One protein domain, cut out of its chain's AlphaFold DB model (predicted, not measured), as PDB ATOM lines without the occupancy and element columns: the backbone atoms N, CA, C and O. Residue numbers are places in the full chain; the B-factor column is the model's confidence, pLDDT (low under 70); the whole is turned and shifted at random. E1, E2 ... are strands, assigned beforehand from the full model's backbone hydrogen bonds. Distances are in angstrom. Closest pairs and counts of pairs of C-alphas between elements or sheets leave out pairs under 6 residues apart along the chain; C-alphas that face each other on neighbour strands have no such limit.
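AT A GLANCE: This is residues 12 to 78 of the 78 residues of an uncharacterized protein of Skermanella stibiiresistens SB22 (UniProt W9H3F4). One strongly twisted antiparallel sheet, ordered E1, E2, E5, E4, E3, forms the domain, its E3-E4 hairpin turned crosswise to E1 and E2. The 67 printed residues hold five named strands, E1 to E5 along the chain: all strand. The whole is only just loose, close to compact, radius of gyration of the C-alphas 13.5 A, spanning 43 by 31 by 21 A.

IN THESE COORDINATES: Inner strands are E2, residues 29 to 36, 23.6 A; E5, residues 70 to 77, 22.2 A, ending at C-alpha (193.039, 127.413, 227.192); and E4, residues 55 to 64, 23.9 A. Edge strands are E1, residues 12 to 17, 14.4 A, from C-alpha (201.674, 138.905, 225.623), and E3, residues 44 to 49, 16.1 A.

HOW THE PARTS SIT: Within hydrogen-bond range are N 33 and O 73 of E2 and E5, 2.8 A; N 16 and O 30 of E1 and E2, 2.8 A; N 74 and O 62 of E5 and E4, 2.8 A; N 46 and O 59 of E3 and E4, 2.8 A. E4 bends by 73 degrees at residue 58, pairing with E3 over 55 to 61 and E5 over 62 to 64. E3, E4, E5 form a meander, each the antiparallel neighbour of the one before; with E2, beside E5, a Greek key.

THE WHOLE: The printed part has no cut. The E1 to E2 link is long; pLDDT is under 70 at residues 21, 23 and 24.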
ATOM      1  N   LEU A  12     201.553 140.291 226.072       95.50
ATOM      2  CA  LEU A  12     201.674 138.905 225.623       95.50
ATOM      3  C   LEU A  12     203.112 138.680 225.149       95.50
ATOM      4  O   LEU A  12     203.550 139.300 224.184       95.50
ATOM      5  N   LEU A  13     203.848 137.823 225.850       95.75
ATOM      6  CA  LEU A  13     205.238 137.510 225.533       95.75
ATOM      7  C   LEU A  13     205.331 136.321 224.584       95.75
ATOM      8  O   LEU A  13     206.108 136.346 223.633       95.75
ATOM      9  N   ARG A  14     204.583 135.251 224.879       94.62
ATOM     10  CA  ARG A  14     204.689 133.966 224.181       94.62
ATOM     11  C   ARG A  14     203.350 133.238 224.154       94.62
ATOM     12  O   ARG A  14     202.557 133.351 225.085       94.62
ATOM     13  N   LEU A  15     203.148 132.440 223.111       95.38
ATOM     14  CA  LEU A  15     202.148 131.378 223.068       95.38
ATOM     15  C   LEU A  15     202.888 130.043 223.163       95.38
ATOM     16  O   LEU A  15     203.900 129.851 222.488       95.38
ATOM     17  N   LYS A  16     202.403 129.136 224.009       92.44
ATOM     18  CA  LYS A  16     202.942 127.783 224.160       92.44
ATOM     19  C   LYS A  16     201.845 126.766 223.887       92.44
ATOM     20  O   LYS A  16     200.886 126.683 224.646       92.44
ATOM     21  N   GLU A  17     202.007 125.983 222.835       90.81
ATOM     22  CA  GLU A  17     201.120 124.859 222.541       90.81
ATOM     23  C   GLU A  17     201.476 123.656 223.425       90.81
ATOM     24  O   GLU A  17     202.640 123.426 223.773       90.81
ATOM     25  N   GLY A  18     200.452 122.918 223.839       83.44
ATOM     26  CA  GLY A  18     200.578 121.618 224.479       83.44
ATOM     27  C   GLY A  18     200.789 120.503 223.456       83.44
ATOM     28  O   GLY A  18     200.891 120.728 222.253       83.44
ATOM     29  N   VAL A  19     200.852 119.267 223.945       78.12
ATOM     30  CA  VAL A  19     200.961 118.084 223.085       78.12
ATOM     31  C   VAL A  19     199.558 117.609 222.722       78.12
ATOM     32  O   VAL A  19     198.721 117.429 223.607       78.12
ATOM     33  N   ALA A  20     199.301 117.384 221.432       70.75
ATOM     34  CA  ALA A  20     198.065 116.759 220.977       70.75
ATOM     35  C   ALA A  20     197.981 115.330 221.540       70.75
ATOM     36  O   ALA A  20     198.792 114.472 221.194       70.75
ATOM     37  N   THR A  21     197.022 115.071 222.428       68.19
ATOM     38  CA  THR A  21     196.855 113.747 223.047       68.19
ATOM     39  C   THR A  21     196.042 112.792 222.172       68.19
ATOM     40  O   THR A  21     196.220 111.581 222.281       68.19
ATOM     41  N   LEU A  22     195.182 113.308 221.281       71.38
ATOM     42  CA  LEU A  22     194.305 112.544 220.383       71.38
ATOM     43  C   LEU A  22     194.046 113.313 219.074       71.38
ATOM     44  O   LEU A  22     194.062 114.542 219.059       71.38
ATOM     45  N   LYS A  23     193.777 112.580 217.983       65.38
ATOM     46  CA  LYS A  23     193.719 113.094 216.598       65.38
ATOM     47  C   LYS A  23     192.592 114.112 216.324       65.38
ATOM     48  O   LYS A  23     192.687 114.832 215.339       65.38
ATOM     49  N   ASP A  24     191.604 114.212 217.216       67.31
ATOM     50  CA  ASP A  24     190.401 115.046 217.047       67.31
ATOM     51  C   ASP A  24     190.153 116.031 218.210       67.31
ATOM     52  O   ASP A  24     189.091 116.647 218.294       67.31
ATOM     53  N   PHE A  25     191.112 116.192 219.129       72.06
ATOM     54  CA  PHE A  25     190.987 117.137 220.244       72.06
ATOM     55  C   PHE A  25     191.655 118.476 219.932       72.06
ATOM     56  O   PHE A  25     192.701 118.535 219.283       72.06
ATOM     57  N   ARG A  26     191.067 119.565 220.446       78.31
ATOM     58  CA  ARG A  26     191.713 120.879 220.436       78.31
ATOM     59  C   ARG A  26     193.016 120.776 221.225       78.31
ATOM     60  O   ARG A  26     193.021 120.311 222.362       78.31
ATOM     61  N   VAL A  27     194.121 121.179 220.603       83.94
ATOM     62  CA  VAL A  27     195.417 121.213 221.283       83.94
ATOM     63  C   VAL A  27     195.337 122.293 222.363       83.94
ATOM     64  O   VAL A  27     195.078 123.452 222.019       83.94
ATOM     65  N   PRO A  28     195.530 121.948 223.651       88.94
ATOM     66  CA  PRO A  28     195.534 122.954 224.695       88.94
ATOM     67  C   PRO A  28     196.706 123.897 224.449       88.94
ATOM     68  O   PRO A  28     197.783 123.474 224.028       88.94
ATOM     69  N   PHE A  29     196.521 125.179 224.715       92.88
ATOM     70  CA  PHE A  29     197.584 126.164 224.587       92.88
ATOM     71  C   PHE A  29     197.567 127.113 225.770       92.88
ATOM     72  O   PHE A  29     196.579 127.269 226.485       92.88
ATOM     73  N   SER A  30     198.705 127.742 226.008       94.88
ATOM     74  CA  SER A  30     198.863 128.738 227.047       94.88
ATOM     75  C   SER A  30     199.373 130.041 226.468       94.88
ATOM     76  O   SER A  30     200.261 130.053 225.617       94.88
ATOM     77  N   LEU A  31     198.828 131.140 226.967       96.56
ATOM     78  CA  LEU A  31     199.332 132.481 226.720       96.56
ATOM     79  C   LEU A  31     200.181 132.895 227.918       96.56
ATOM     80  O   LEU A  31     199.742 132.770 229.060       96.56
ATOM     81  N   ILE A  32     201.399 133.362 227.656       96.69
ATOM     82  CA  ILE A  32     202.322 133.842 228.682       96.69
ATOM     83  C   ILE A  32     202.371 135.360 228.614       96.69
ATOM     84  O   ILE A  32     202.871 135.927 227.639       96.69
ATOM     85  N   PHE A  33     201.862 136.007 229.653       96.88
ATOM     86  CA  PHE A  33     201.896 137.452 229.817       96.88
ATOM     87  C   PHE A  33     203.046 137.880 230.724       96.88
ATOM     88  O   PHE A  33     203.506 137.105 231.556       96.88
ATOM     89  N   GLY A  34     203.496 139.124 230.574       96.75
ATOM     90  CA  GLY A  34     204.549 139.709 231.393       96.75
ATOM     91  C   GLY A  34     204.198 141.087 231.935       96.75
ATOM     92  O   GLY A  34     203.613 141.907 231.219       96.75
ATOM     93  N   THR A  35     204.630 141.345 233.169       95.44
ATOM     94  CA  THR A  35     204.686 142.678 233.786       95.44
ATOM     95  C   THR A  35     206.105 143.004 234.254       95.44
ATOM     96  O   THR A  35     206.906 142.092 234.491       95.44
ATOM     97  N   PRO A  36     206.462 144.292 234.395       93.31
ATOM     98  CA  PRO A  36     207.640 144.673 235.167       93.31
ATOM     99  C   PRO A  36     207.504 144.207 236.630       93.31
ATOM    100  O   PRO A  36     206.396 144.081 237.147       93.31
ATOM    101  N   ARG A  37     208.624 143.926 237.309       89.75
ATOM    102  CA  ARG A  37     208.625 143.331 238.667       89.75
ATOM    103  C   ARG A  37     208.095 144.241 239.780       89.75
ATOM    104  O   ARG A  37     207.782 143.741 240.854       89.75
ATOM    105  N   ASP A  38     208.009 145.544 239.542       89.75
ATOM    106  CA  ASP A  38     207.367 146.497 240.457       89.75
ATOM    107  C   ASP A  38     205.830 146.414 240.418       89.75
ATOM    108  O   ASP A  38     205.158 146.962 241.287       89.75
ATOM    109  N   THR A  39     205.280 145.700 239.433       90.50
ATOM    110  CA  THR A  39     203.850 145.576 239.188       90.50
ATOM    111  C   THR A  39     203.469 144.102 239.208       90.50
ATOM    112  O   THR A  39     203.563 143.396 238.201       90.50
ATOM    113  N   LEU A  40     203.055 143.620 240.376       91.56
ATOM    114  CA  LEU A  40     202.677 142.225 240.579       91.56
ATOM    115  C   LEU A  40     201.160 142.067 240.527       91.56
ATOM    116  O   LEU A  40     200.426 142.781 241.209       91.56
ATOM    117  N   LEU A  41     200.700 141.112 239.726       91.75
ATOM    118  CA  LEU A  41     199.315 140.674 239.722       91.75
ATOM    119  C   LEU A  41     199.154 139.513 240.700       91.75
ATOM    120  O   LEU A  41     200.036 138.662 240.834       91.75
ATOM    121  N   VAL A  42     198.014 139.493 241.378       92.50
ATOM    122  CA  VAL A  42     197.614 138.378 242.234       92.50
ATOM    123  C   VAL A  42     197.066 137.267 241.340       92.50
ATOM    124  O   VAL A  42     196.536 137.521 240.264       92.50
ATOM    125  N   GLU A  43     197.204 136.016 241.755       95.69
ATOM    126  CA  GLU A  43     196.505 134.931 241.072       95.69
ATOM    127  C   GLU A  43     194.989 135.156 241.138       95.69
ATOM    128  O   GLU A  43     194.437 135.422 242.208       95.69
ATOM    129  N   GLY A  44     194.308 135.061 239.999       95.00
ATOM    130  CA  GLY A  44     192.872 135.288 239.974       95.00
ATOM    131  C   GLY A  44     192.282 135.488 238.590       95.00
ATOM    132  O   GLY A  44     192.906 135.232 237.560       95.00
ATOM    133  N   VAL A  45     191.031 135.938 238.596       95.62
ATOM    134  CA  VAL A  45     190.215 136.135 237.401       95.62
ATOM    135  C   VAL A  45     190.220 137.610 237.018       95.62
ATOM    136  O   VAL A  45     189.856 138.462 237.826       95.62
ATOM    137  N   TYR A  46     190.594 137.891 235.773       93.50
ATOM    138  CA  TYR A  46     190.748 139.240 235.245       93.50
ATOM    139  C   TYR A  46     189.843 139.487 234.042       93.50
ATOM    140  O   TYR A  46     189.680 138.629 233.173       93.50
ATOM    141  N   ASP A  47     189.322 140.707 233.960       94.50
ATOM    142  CA  ASP A  47     188.778 141.245 232.723       94.50
ATOM    143  C   ASP A  47     189.882 142.026 232.007       94.50
ATOM    144  O   ASP A  47     190.537 142.899 232.577       94.50
ATOM    145  N   MET A  48     190.113 141.687 230.745       94.19
ATOM    146  CA  MET A  48     191.161 142.258 229.912       94.19
ATOM    147  C   MET A  48     190.556 143.050 228.762       94.19
ATOM    148  O   MET A  48     189.510 142.700 228.215       94.19
ATOM    149  N   LYS A  49     191.268 144.088 228.329       95.00
ATOM    150  CA  LYS A  49     190.925 144.873 227.146       95.00
ATOM    151  C   LYS A  49     192.138 144.959 226.229       95.00
ATOM    152  O   LYS A  49     193.216 145.340 226.679       95.00
ATOM    153  N   SER A  50     191.986 144.589 224.958       93.31
ATOM    154  CA  SER A  50     193.047 144.784 223.965       93.31
ATOM    155  C   SER A  50     193.222 146.262 223.630       93.31
ATOM    156  O   SER A  50     192.328 147.078 223.852       93.31
ATOM    157  N   GLU A  51     194.340 146.603 222.990       91.69
ATOM    158  CA  GLU A  51     194.566 147.957 222.466       91.69
ATOM    159  C   GLU A  51     193.498 148.381 221.443       91.69
ATOM    160  O   GLU A  51     193.133 149.549 221.380       91.69
ATOM    161  N   SER A  52     192.924 147.425 220.701       94.00
ATOM    162  CA  SER A  52     191.788 147.662 219.795       94.00
ATOM    163  C   SER A  52     190.441 147.853 220.505       94.00
ATOM    164  O   SER A  52     189.421 148.051 219.851       94.00
ATOM    165  N   GLY A  53     190.414 147.772 221.836       93.50
ATOM    166  CA  GLY A  53     189.221 147.966 222.653       93.50
ATOM    167  C   GLY A  53     188.350 146.725 222.842       93.50
ATOM    168  O   GLY A  53     187.311 146.830 223.488       93.50
ATOM    169  N   ARG A  54     188.761 145.558 222.329       96.00
ATOM    170  CA  ARG A  54     188.031 144.299 222.524       96.00
ATOM    171  C   ARG A  54     188.182 143.821 223.963       96.00
ATOM    172  O   ARG A  54     189.296 143.753 224.476       96.00
ATOM    173  N   GLU A  55     187.067 143.453 224.579       95.56
ATOM    174  CA  GLU A  55     187.033 142.919 225.940       95.56
ATOM    175  C   GLU A  55     187.124 141.390 225.944       95.56
ATOM    176  O   GLU A  55     186.521 140.706 225.113       95.56
ATOM    177  N   PHE A  56     187.860 140.862 226.915       93.25
ATOM    178  CA  PHE A  56     187.984 139.445 227.222       93.25
ATOM    179  C   PHE A  56     187.717 139.289 228.710       93.25
ATOM    180  O   PHE A  56     188.464 139.820 229.526       93.25
ATOM    181  N   ARG A  57     186.630 138.611 229.065       94.25
ATOM    182  CA  ARG A  57     186.189 138.503 230.456       94.25
ATOM    183  C   ARG A  57     186.574 137.169 231.056       94.25
ATOM    184  O   ARG A  57     186.711 136.182 230.334       94.25
ATOM    185  N   GLN A  58     186.674 137.149 232.378       94.56
ATOM    186  CA  GLN A  58     186.893 135.936 233.160       94.56
ATOM    187  C   GLN A  58     188.176 135.167 232.792       94.56
ATOM    188  O   GLN A  58     188.192 133.938 232.721       94.56
ATOM    189  N   ILE A  59     189.270 135.892 232.561       95.12
ATOM    190  CA  ILE A  59     190.566 135.305 232.229       95.12
ATOM    191  C   ILE A  59     191.291 134.911 233.513       95.12
ATOM    192  O   ILE A  59     191.745 135.768 234.266       95.12
ATOM    193  N   MET A  60     191.398 133.607 233.766       96.12
ATOM    194  CA  MET A  60     192.182 133.085 234.885       96.12
ATOM    195  C   MET A  60     193.679 133.229 234.590       96.12
ATOM    196  O   MET A  60     194.176 132.659 233.617       96.12
ATOM    197  N   MET A  61     194.387 133.970 235.439       96.00
ATOM    198  CA  MET A  61     195.829 134.193 235.360       96.00
ATOM    199  C   MET A  61     196.520 133.660 236.611       96.00
ATOM    200  O   MET A  61     196.155 134.031 237.725       96.00
ATOM    201  N   ALA A  62     197.564 132.855 236.414       96.88
ATOM    202  CA  ALA A  62     198.416 132.355 237.489       96.88
ATOM    203  C   ALA A  62     199.872 132.810 237.294       96.88
ATOM    204  O   ALA A  62     200.379 132.738 236.169       96.88
ATOM    205  N   PRO A  63     200.568 133.284 238.341       96.25
ATOM    206  CA  PRO A  63     201.982 133.622 238.242       96.25
ATOM    207  C   PRO A  63     202.814 132.359 238.004       96.25
ATOM    208  O   PRO A  63     202.559 131.307 238.586       96.25
ATOM    209  N   ILE A  64     203.850 132.470 237.174       94.69
ATOM    210  CA  ILE A  64     204.824 131.395 236.960       94.69
ATOM    211  C   ILE A  64     206.230 131.868 237.317       94.69
ATOM    212  O   ILE A  64     206.532 133.065 237.324       94.69
ATOM    213  N   GLN A  65     207.109 130.920 237.638       90.25
ATOM    214  CA  GLN A  65     208.487 131.241 237.985       90.25
ATOM    215  C   GLN A  65     209.215 131.822 236.766       90.25
ATOM    216  O   GLN A  65     209.371 131.154 235.746       90.25
ATOM    217  N   SER A  66     209.691 133.061 236.897       87.94
ATOM    218  CA  SER A  66     210.464 133.755 235.869       87.94
ATOM    219  C   SER A  66     211.866 134.078 236.379       87.94
ATOM    220  O   SER A  66     212.047 134.662 237.451       87.94
ATOM    221  N   THR A  67     212.878 133.717 235.594       86.12
ATOM    222  CA  THR A  67     214.285 134.074 235.840       86.12
ATOM    223  C   THR A  67     214.680 135.393 235.172       86.12
ATOM    224  O   THR A  67     215.762 135.913 235.436       86.12
ATOM    225  N   GLY A  68     213.812 135.952 234.323       86.94
ATOM    226  CA  GLY A  68     214.064 137.174 233.567       86.94
ATOM    227  C   GLY A  68     213.680 138.465 234.307       86.94
ATOM    228  O   GLY A  68     213.223 138.436 235.455       86.94
ATOM    229  N   PRO A  69     213.825 139.625 233.639       90.56
ATOM    230  CA  PRO A  69     213.508 140.933 234.219       90.56
ATOM    231  C   PRO A  69     212.003 141.179 234.411       90.56
ATOM    232  O   PRO A  69     211.627 142.134 235.084       90.56
ATOM    233  N   LEU A  70     211.145 140.333 233.837       95.19
ATOM    234  CA  LEU A  70     209.687 140.419 233.936       95.19
ATOM    235  C   LEU A  70     209.147 139.358 234.894       95.19
ATOM    236  O   LEU A  70     209.691 138.253 234.963       95.19
ATOM    237  N   GLN A  71     208.054 139.672 235.585       96.00
ATOM    238  CA  GLN A  71     207.206 138.653 236.195       96.00
ATOM    239  C   GLN A  71     206.304 138.067 235.103       96.00
ATOM    240  O   GLN A  71     205.672 138.822 234.366       96.00
ATOM    241  N   GLU A  72     206.270 136.739 234.980       97.06
ATOM    242  CA  GLU A  72     205.461 136.041 233.975       97.06
ATOM    243  C   GLU A  72     204.183 135.458 234.596       97.06
ATOM    244  O   GLU A  72     204.167 135.051 235.762       97.06
ATOM    245  N   TYR A  73     203.121 135.400 233.794       97.00
ATOM    246  CA  TYR A  73     201.818 134.846 234.157       97.00
ATOM    247  C   TYR A  73     201.303 133.963 233.032       97.00
ATOM    248  O   TYR A  73     201.445 134.300 231.856       97.00
ATOM    249  N   GLN A  74     200.672 132.856 233.389       96.75
ATOM    250  CA  GLN A  74     200.103 131.902 232.456       96.75
ATOM    251  C   GLN A  74     198.576 131.997 232.449       96.75
ATOM    252  O   GLN A  74     197.938 132.022 233.499       96.75
ATOM    253  N   VAL A  75     198.009 131.986 231.244       96.75
ATOM    254  CA  VAL A  75     196.586 131.748 230.975       96.75
ATOM    255  C   VAL A  75     196.476 130.458 230.180       96.75
ATOM    256  O   VAL A  75     197.140 130.322 229.153       96.75
ATOM    257  N   ILE A  76     195.656 129.516 230.642       92.94
ATOM    258  CA  ILE A  76     195.490 128.200 230.014       92.94
ATOM    259  C   ILE A  76     194.161 128.156 229.262       92.94
ATOM    260  O   ILE A  76     193.113 128.499 229.807       92.94
ATOM    261  N   HIS A  77     194.206 127.683 228.019       89.12
ATOM    262  CA  HIS A  77     193.039 127.413 227.192       89.12
ATOM    263  C   HIS A  77     193.054 125.955 226.737       89.12
ATOM    264  O   HIS A  77     194.028 125.503 226.134       89.12
ATOM    265  N   ASN A  78     191.954 125.253 227.006       79.62
ATOM    266  CA  ASN A  78     191.717 123.886 226.544       79.62
ATOM    267  C   ASN A  78     190.832 123.854 225.286       79.62
ATOM    268  O   ASN A  78     190.133 124.858 224.981       79.62
TER     269      ASN A  78